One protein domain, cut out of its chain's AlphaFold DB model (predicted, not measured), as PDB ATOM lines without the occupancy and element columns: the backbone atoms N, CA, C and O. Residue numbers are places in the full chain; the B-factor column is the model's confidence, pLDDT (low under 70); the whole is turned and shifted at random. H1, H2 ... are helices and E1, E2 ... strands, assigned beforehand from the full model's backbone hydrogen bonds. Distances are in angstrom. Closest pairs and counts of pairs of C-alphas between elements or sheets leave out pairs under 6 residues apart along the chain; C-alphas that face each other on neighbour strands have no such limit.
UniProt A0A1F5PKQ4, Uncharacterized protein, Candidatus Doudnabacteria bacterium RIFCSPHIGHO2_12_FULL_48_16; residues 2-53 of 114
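What this domain is: This is residues 2 to 53 of the 114 residues of an uncharacterized protein of Candidatus Doudnabacteria bacterium RIFCSPHIGHO2_12_FULL_48_16 (UniProt A0A1F5PKQ4). This domain has little regular structure: a hairpin of two strands, E1 and E2, makes one end, and a long loop, residues 18 to 32, runs out from it and folds back to one short helix, H1. A second loop, residues 41 to 53, follows H1, and of it residues 41 to 48 stand free. The printed part has 52 residues, of which 20 are in named elements, in the order E1, E2, H1; the sheet is antiparallel and the class mixed. It is loose, with a radius of gyration of the C-alphas of 12.8 A, and elongated, spanning 37 by 21 by 20 A.

How they stand to each other: E1, residues 4 to 9, and E2, residues 12 to 17, form an antiparallel hairpin at 151 degrees. N 7 and O 14, 3.0 A apart, and N 14 and O 7, 2.8 A apart, are within hydrogen-bond range. H1, residues 33 to 40, is apart from E1. In H1 every O i to N i+4 pair is within hydrogen-bond range.

Where its parts are: E1 begins at C-alpha 4 (192.216, 131.813, 110.743) and measures 15.3 A from first to last C-alpha, E2 15.9 A. H1, 10.4 A, ends at C-alpha 40 (190.959, 124.839, 128.523).

The domain as a whole: The C-alphas farthest apart, of Gly 11 and Asn 25, are 39.7 A apart. The printed part has no cut. The link E2 to H1 is long. Mean pLDDT of the printed part is 72.0; 22 residues are under 70, among them 12 to 22.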
ATOM      1  N   ILE A   2     198.170 133.886 107.547       58.41
ATOM      2  CA  ILE A   2     197.789 134.116 108.952       58.41
ATOM      3  C   ILE A   2     196.805 132.997 109.329       58.41
ATOM      4  O   ILE A   2     195.881 132.760 108.542       58.41
ATOM      5  N   PRO A   3     197.002 132.271 110.447       63.56
ATOM      6  CA  PRO A   3     196.033 131.269 110.882       63.56
ATOM      7  C   PRO A   3     194.665 131.942 111.029       63.56
ATOM      8  O   PRO A   3     194.586 133.099 111.420       63.56
ATOM      9  N   THR A   4     193.582 131.272 110.651       65.00
ATOM     10  CA  THR A   4     192.216 131.813 110.743       65.00
ATOM     11  C   THR A   4     191.315 130.759 111.355       65.00
ATOM     12  O   THR A   4     191.439 129.578 111.040       65.00
ATOM     13  N   VAL A   5     190.435 131.186 112.255       70.75
ATOM     14  CA  VAL A   5     189.441 130.321 112.891       70.75
ATOM     15  C   VAL A   5     188.070 130.797 112.437       70.75
ATOM     16  O   VAL A   5     187.773 131.992 112.482       70.75
ATOM     17  N   THR A   6     187.245 129.868 111.964       63.41
ATOM     18  CA  THR A   6     185.864 130.152 111.566       63.41
ATOM     19  C   THR A   6     184.934 129.696 112.676       63.41
ATOM     20  O   THR A   6     184.873 128.509 112.980       63.41
ATOM     21  N   GLU A   7     184.199 130.637 113.260       63.81
ATOM     22  CA  GLU A   7     183.197 130.370 114.290       63.81
ATOM     23  C   GLU A   7     181.801 130.685 113.753       63.81
ATOM     24  O   GLU A   7     181.613 131.630 112.984       63.81
ATOM     25  N   ILE A   8     180.804 129.896 114.157       66.31
ATOM     26  CA  ILE A   8     179.403 130.141 113.803       66.31
ATOM     27  C   ILE A   8     178.761 130.916 114.951       66.31
ATOM     28  O   ILE A   8     178.483 130.353 116.007       66.31
ATOM     29  N   ILE A   9     178.508 132.207 114.739       66.69
ATOM     30  CA  ILE A   9     177.854 133.084 115.717       66.69
ATOM     31  C   ILE A   9     176.514 133.511 115.117       66.69
ATOM     32  O   ILE A   9     176.470 134.081 114.029       66.69
ATOM     33  N   ASN A  10     175.406 133.206 115.800       65.81
ATOM     34  CA  ASN A  10     174.040 133.513 115.346       65.81
ATOM     35  C   ASN A  10     173.711 133.004 113.922       65.81
ATOM     36  O   ASN A  10     172.994 133.660 113.170       65.81
ATOM     37  N   GLY A  11     174.250 131.843 113.532       71.44
ATOM     38  CA  GLY A  11     174.008 131.235 112.216       71.44
ATOM     39  C   GLY A  11     174.828 131.822 111.060       71.44
ATOM     40  O   GLY A  11     174.689 131.354 109.933       71.44
ATOM     41  N   MET A  12     175.707 132.798 111.317       50.34
ATOM     42  CA  MET A  12     176.673 133.304 110.339       50.34
ATOM     43  C   MET A  12     178.073 132.770 110.644       50.34
ATOM     44  O   MET A  12     178.531 132.817 111.787       50.34
ATOM     45  N   ALA A  13     178.762 132.272 109.615       65.12
ATOM     46  CA  ALA A  13     180.159 131.869 109.710       65.12
ATOM     47  C   ALA A  13     181.050 133.119 109.668       65.12
ATOM     48  O   ALA A  13     181.153 133.782 108.636       65.12
ATOM     49  N   ILE A  14     181.672 133.453 110.798       68.56
ATOM     50  CA  ILE A  14     182.598 134.577 110.928       68.56
ATOM     51  C   ILE A  14     184.013 134.011 110.994       68.56
ATOM     52  O   ILE A  14     184.360 133.267 111.910       68.56
ATOM     53  N   THR A  15     184.845 134.378 110.022       60.66
ATOM     54  CA  THR A  15     186.260 134.003 109.995       60.66
ATOM     55  C   THR A  15     187.071 135.082 110.699       60.66
ATOM     56  O   THR A  15     187.239 136.185 110.177       60.66
ATOM     57  N   ARG A  16     187.567 134.777 111.899       61.31
ATOM     58  CA  ARG A  16     188.475 135.661 112.633       61.31
ATOM     59  C   ARG A  16     189.933 135.311 112.320       61.31
ATOM     60  O   ARG A  16     190.262 134.126 112.209       61.31
ATOM     61  N   PRO A  17     190.822 136.314 112.180       64.12
ATOM     62  CA  PRO A  17     192.255 136.063 112.163       64.12
ATOM     63  C   PRO A  17     192.629 135.397 113.487       64.12
ATOM     64  O   PRO A  17     192.432 135.955 114.562       64.12
ATOM     65  N   GLY A  18     193.104 134.163 113.388       64.19
ATOM     66  CA  GLY A  18     193.660 133.416 114.496       64.19
ATOM     67  C   GLY A  18     194.960 134.064 114.951       64.19
ATOM     68  O   GLY A  18     195.704 134.651 114.159       64.19
ATOM     69  N   LYS A  19     195.227 133.966 116.248       65.62
ATOM     70  CA  LYS A  19     196.517 134.341 116.815       65.62
ATOM     71  C   LYS A  19     197.443 133.133 116.753       65.62
ATOM     72  O   LYS A  19     197.039 132.020 117.083       65.62
ATOM     73  N   THR A  20     198.679 133.353 116.323       66.75
ATOM     74  CA  THR A  20     199.724 132.338 116.447       66.75
ATOM     75  C   THR A  20     200.152 132.270 117.907       66.75
ATOM     76  O   THR A  20     200.553 133.277 118.484       66.75
ATOM     77  N   ILE A  21     200.060 131.080 118.487       69.00
ATOM     78  CA  ILE A  21     200.548 130.782 119.830       69.00
ATOM     79  C   ILE A  21     201.994 130.304 119.681       69.00
ATOM     80  O   ILE A  21     202.245 129.271 119.063       69.00
ATOM     81  N   GLU A  22     202.950 131.072 120.205       69.00
ATOM     82  CA  GLU A  22     204.366 130.693 120.229       69.00
ATOM     83  C   GLU A  22     204.770 130.255 121.635       69.00
ATOM     84  O   GLU A  22     204.679 131.023 122.595       69.00
ATOM     85  N   PHE A  23     205.260 129.025 121.754       73.69
ATOM     86  CA  PHE A  23     205.774 128.492 123.011       73.69
ATOM     87  C   PHE A  23     207.223 128.947 123.197       73.69
ATOM     88  O   PHE A  23     208.104 128.584 122.415       73.69
ATOM     89  N   LYS A  24     207.497 129.720 124.251       71.31
ATOM     90  CA  LYS A  24     208.864 130.080 124.644       71.31
ATOM     91  C   LYS A  24     209.348 129.067 125.667       71.31
ATOM     92  O   LYS A  24     208.741 128.902 126.718       71.31
ATOM     93  N   ASN A  25     210.430 128.362 125.347       67.06
ATOM     94  CA  ASN A  25     210.986 127.297 126.189       67.06
ATOM     95  C   ASN A  25     209.957 126.188 126.504       67.06
ATOM     96  O   ASN A  25     209.948 125.636 127.600       67.06
ATOM     97  N   GLY A  26     209.062 125.892 125.555       71.88
ATOM     98  CA  GLY A  26     207.996 124.897 125.731       71.88
ATOM     99  C   GLY A  26     206.815 125.362 126.589       71.88
ATOM    100  O   GLY A  26     205.894 124.584 126.806       71.88
ATOM    101  N   ILE A  27     206.812 126.617 127.048       78.31
ATOM    102  CA  ILE A  27     205.743 127.198 127.863       78.31
ATOM    103  C   ILE A  27     205.099 128.345 127.087       78.31
ATOM    104  O   ILE A  27     205.776 129.203 126.516       78.31
ATOM    105  N   TYR A  28     203.771 128.360 127.057       80.19
ATOM    106  CA  TYR A  28     202.997 129.491 126.565       80.19
ATOM    107  C   TYR A  28     202.377 130.221 127.754       80.19
ATOM    108  O   TYR A  28     201.605 129.636 128.510       80.19
ATOM    109  N   GLU A  29     202.745 131.490 127.930       79.50
ATOM    110  CA  GLU A  29     202.196 132.355 128.974       79.50
ATOM    111  C   GLU A  29     201.204 133.332 128.340       79.50
ATOM    112  O   GLU A  29     201.571 134.121 127.466       79.50
ATOM    113  N   THR A  30     199.955 133.302 128.805       80.06
ATOM    114  CA  THR A  30     198.935 134.284 128.432       80.06
ATOM    115  C   THR A  30     198.224 134.833 129.665       80.06
ATOM    116  O   THR A  30     198.017 134.136 130.660       80.06
ATOM    117  N   LYS A  31     197.865 136.117 129.589       81.50
ATOM    118  CA  LYS A  31     197.056 136.840 130.587       81.50
ATOM    119  C   LYS A  31     195.632 137.095 130.093       81.50
ATOM    120  O   LYS A  31     194.844 137.701 130.813       81.50
ATOM    121  N   ASP A  32     195.331 136.709 128.856       82.19
ATOM    122  CA  ASP A  32     194.031 136.923 128.238       82.19
ATOM    123  C   ASP A  32     193.079 135.796 128.653       82.19
ATOM    124  O   ASP A  32     193.338 134.620 128.397       82.19
ATOM    125  N   SER A  33     191.980 136.155 129.318       81.12
ATOM    126  CA  SER A  33     191.009 135.178 129.815       81.12
ATOM    127  C   SER A  33     190.333 134.394 128.689       81.12
ATOM    128  O   SER A  33     190.055 133.215 128.864       81.12
ATOM    129  N   ALA A  34     190.122 134.998 127.514       78.31
ATOM    130  CA  ALA A  34     189.507 134.297 126.390       78.31
ATOM    131  C   ALA A  34     190.473 133.284 125.754       78.31
ATOM    132  O   ALA A  34     190.043 132.243 125.264       78.31
ATOM    133  N   GLU A  35     191.779 133.565 125.771       78.12
ATOM    134  CA  GLU A  35     192.797 132.595 125.349       78.12
ATOM    135  C   GLU A  35     192.921 131.440 126.348       78.12
ATOM    136  O   GLU A  35     193.062 130.295 125.925       78.12
ATOM    137  N   GLN A  36     192.807 131.715 127.651       79.88
ATOM    138  CA  GLN A  36     192.733 130.666 128.672       79.88
ATOM    139  C   GLN A  36     191.510 129.766 128.453       79.88
ATOM    140  O   GLN A  36     191.672 128.554 128.347       79.88
ATOM    141  N   ASP A  37     190.320 130.346 128.267       81.31
ATOM    142  CA  ASP A  37     189.096 129.583 127.981       81.31
ATOM    143  C   ASP A  37     189.219 128.752 126.692       81.31
ATOM    144  O   ASP A  37     188.734 127.621 126.621       81.31
ATOM    145  N   PHE A  38     189.877 129.283 125.658       81.50
ATOM    146  CA  PHE A  38     190.124 128.549 124.416       81.50
ATOM    147  C   PHE A  38     191.037 127.333 124.629       81.50
ATOM    148  O   PHE A  38     190.759 126.257 124.093       81.50
ATOM    149  N   LEU A  39     192.115 127.498 125.400       80.75
ATOM    150  CA  LEU A  39     193.063 126.424 125.703       80.75
ATOM    151  C   LEU A  39     192.435 125.354 126.608       80.75
ATOM    152  O   LEU A  39     192.619 124.165 126.355       80.75
ATOM    153  N   ASP A  40     191.634 125.755 127.595       81.06
ATOM    154  CA  ASP A  40     190.959 124.839 128.523       81.06
ATOM    155  C   ASP A  40     189.870 123.995 127.844       81.06
ATOM    156  O   ASP A  40     189.675 122.830 128.192       81.06
ATOM    157  N   ASN A  41     189.175 124.553 126.847       82.00
ATOM    158  CA  ASN A  41     188.149 123.835 126.078       82.00
ATOM    159  C   ASN A  41     188.710 123.090 124.857       82.00
ATOM    160  O   ASN A  41     187.957 122.507 124.071       82.00
ATOM    161  N   SER A  42     190.024 123.123 124.657       80.88
ATOM    162  CA  SER A  42     190.648 122.500 123.503       80.88
ATOM    163  C   SER A  42     190.699 120.978 123.652       80.88
ATOM    164  O   SER A  42     191.140 120.476 124.685       80.88
ATOM    165  N   PRO A  43     190.366 120.204 122.605       78.62
ATOM    166  CA  PRO A  43     190.474 118.743 122.649       78.62
ATOM    167  C   PRO A  43     191.927 118.249 122.754       78.62
ATOM    168  O   PRO A  43     192.156 117.063 122.971       78.62
ATOM    169  N   PHE A  44     192.901 119.143 122.571       74.50
ATOM    170  CA  PHE A  44     194.329 118.844 122.623       74.50
ATOM    171  C   PHE A  44     194.932 119.034 124.025       74.50
ATOM    172  O   PHE A  44     196.097 118.683 124.241       74.50
ATOM    173  N   VAL A  45     194.160 119.563 124.985       77.12
ATOM    174  CA  VAL A  45     194.613 119.727 126.370       77.12
ATOM    175  C   VAL A  45     194.864 118.353 127.009       77.12
ATOM    176  O   VAL A  45     194.052 117.435 126.908       77.12
ATOM    177  N   GLY A  46     196.030 118.180 127.630       67.19
ATOM    178  CA  GLY A  46     196.512 116.907 128.176       67.19
ATOM    179  C   GLY A  46     197.130 115.942 127.153       67.19
ATOM    180  O   GLY A  46     197.680 114.922 127.567       67.19
ATOM    181  N   ILE A  47     197.072 116.251 125.851       75.06
ATOM    182  CA  ILE A  47     197.718 115.471 124.781       75.06
ATOM    183  C   ILE A  47     198.946 116.225 124.269       75.06
ATOM    184  O   ILE A  47     200.070 115.748 124.420       75.06
ATOM    185  N   ASP A  48     198.724 117.418 123.712       73.31
ATOM    186  CA  ASP A  48     199.773 118.219 123.071       73.31
ATOM    187  C   ASP A  48     200.340 119.285 124.016       73.31
ATOM    188  O   ASP A  48     201.496 119.687 123.892       73.31
ATOM    189  N   TYR A  49     199.538 119.748 124.977       77.44
ATOM    190  CA  TYR A  49     199.955 120.715 125.988       77.44
ATOM    191  C   TYR A  49     199.172 120.536 127.286       77.44
ATOM    192  O   TYR A  49     198.055 120.024 127.294       77.44
ATOM    193  N   GLN A  50     199.754 120.975 128.397       77.38
ATOM    194  CA  GLN A  50     199.143 120.910 129.720       77.38
ATOM    195  C   GLN A  50     199.292 122.257 130.425       77.38
ATOM    196  O   GLN A  50     200.299 122.947 130.271       77.38
ATOM    197  N   GLU A  51     198.289 122.618 131.219       77.38
ATOM    198  CA  GLU A  51     198.351 123.785 132.090       77.38
ATOM    199  C   GLU A  51     199.439 123.594 133.164       77.38
ATOM    200  O   GLU A  51     199.374 122.673 133.976       77.38
ATOM    201  N   VAL A  52     200.437 124.483 133.187       70.38
ATOM    202  CA  VAL A  52     201.588 124.397 134.106       70.38
ATOM    203  C   VAL A  52     201.214 124.798 135.544       70.38
ATOM    204  O   VAL A  52     201.835 124.338 136.499       70.38
ATOM    205  N   THR A  53     200.174 125.615 135.728       66.56
ATOM    206  CA  THR A  53     199.729 126.128 137.037       66.56
ATOM    207  C   THR A  53     198.993 125.100 137.892       66.56
ATOM    208  O   THR A  53     199.094 125.143 139.121       66.56
TER     209      THR A  53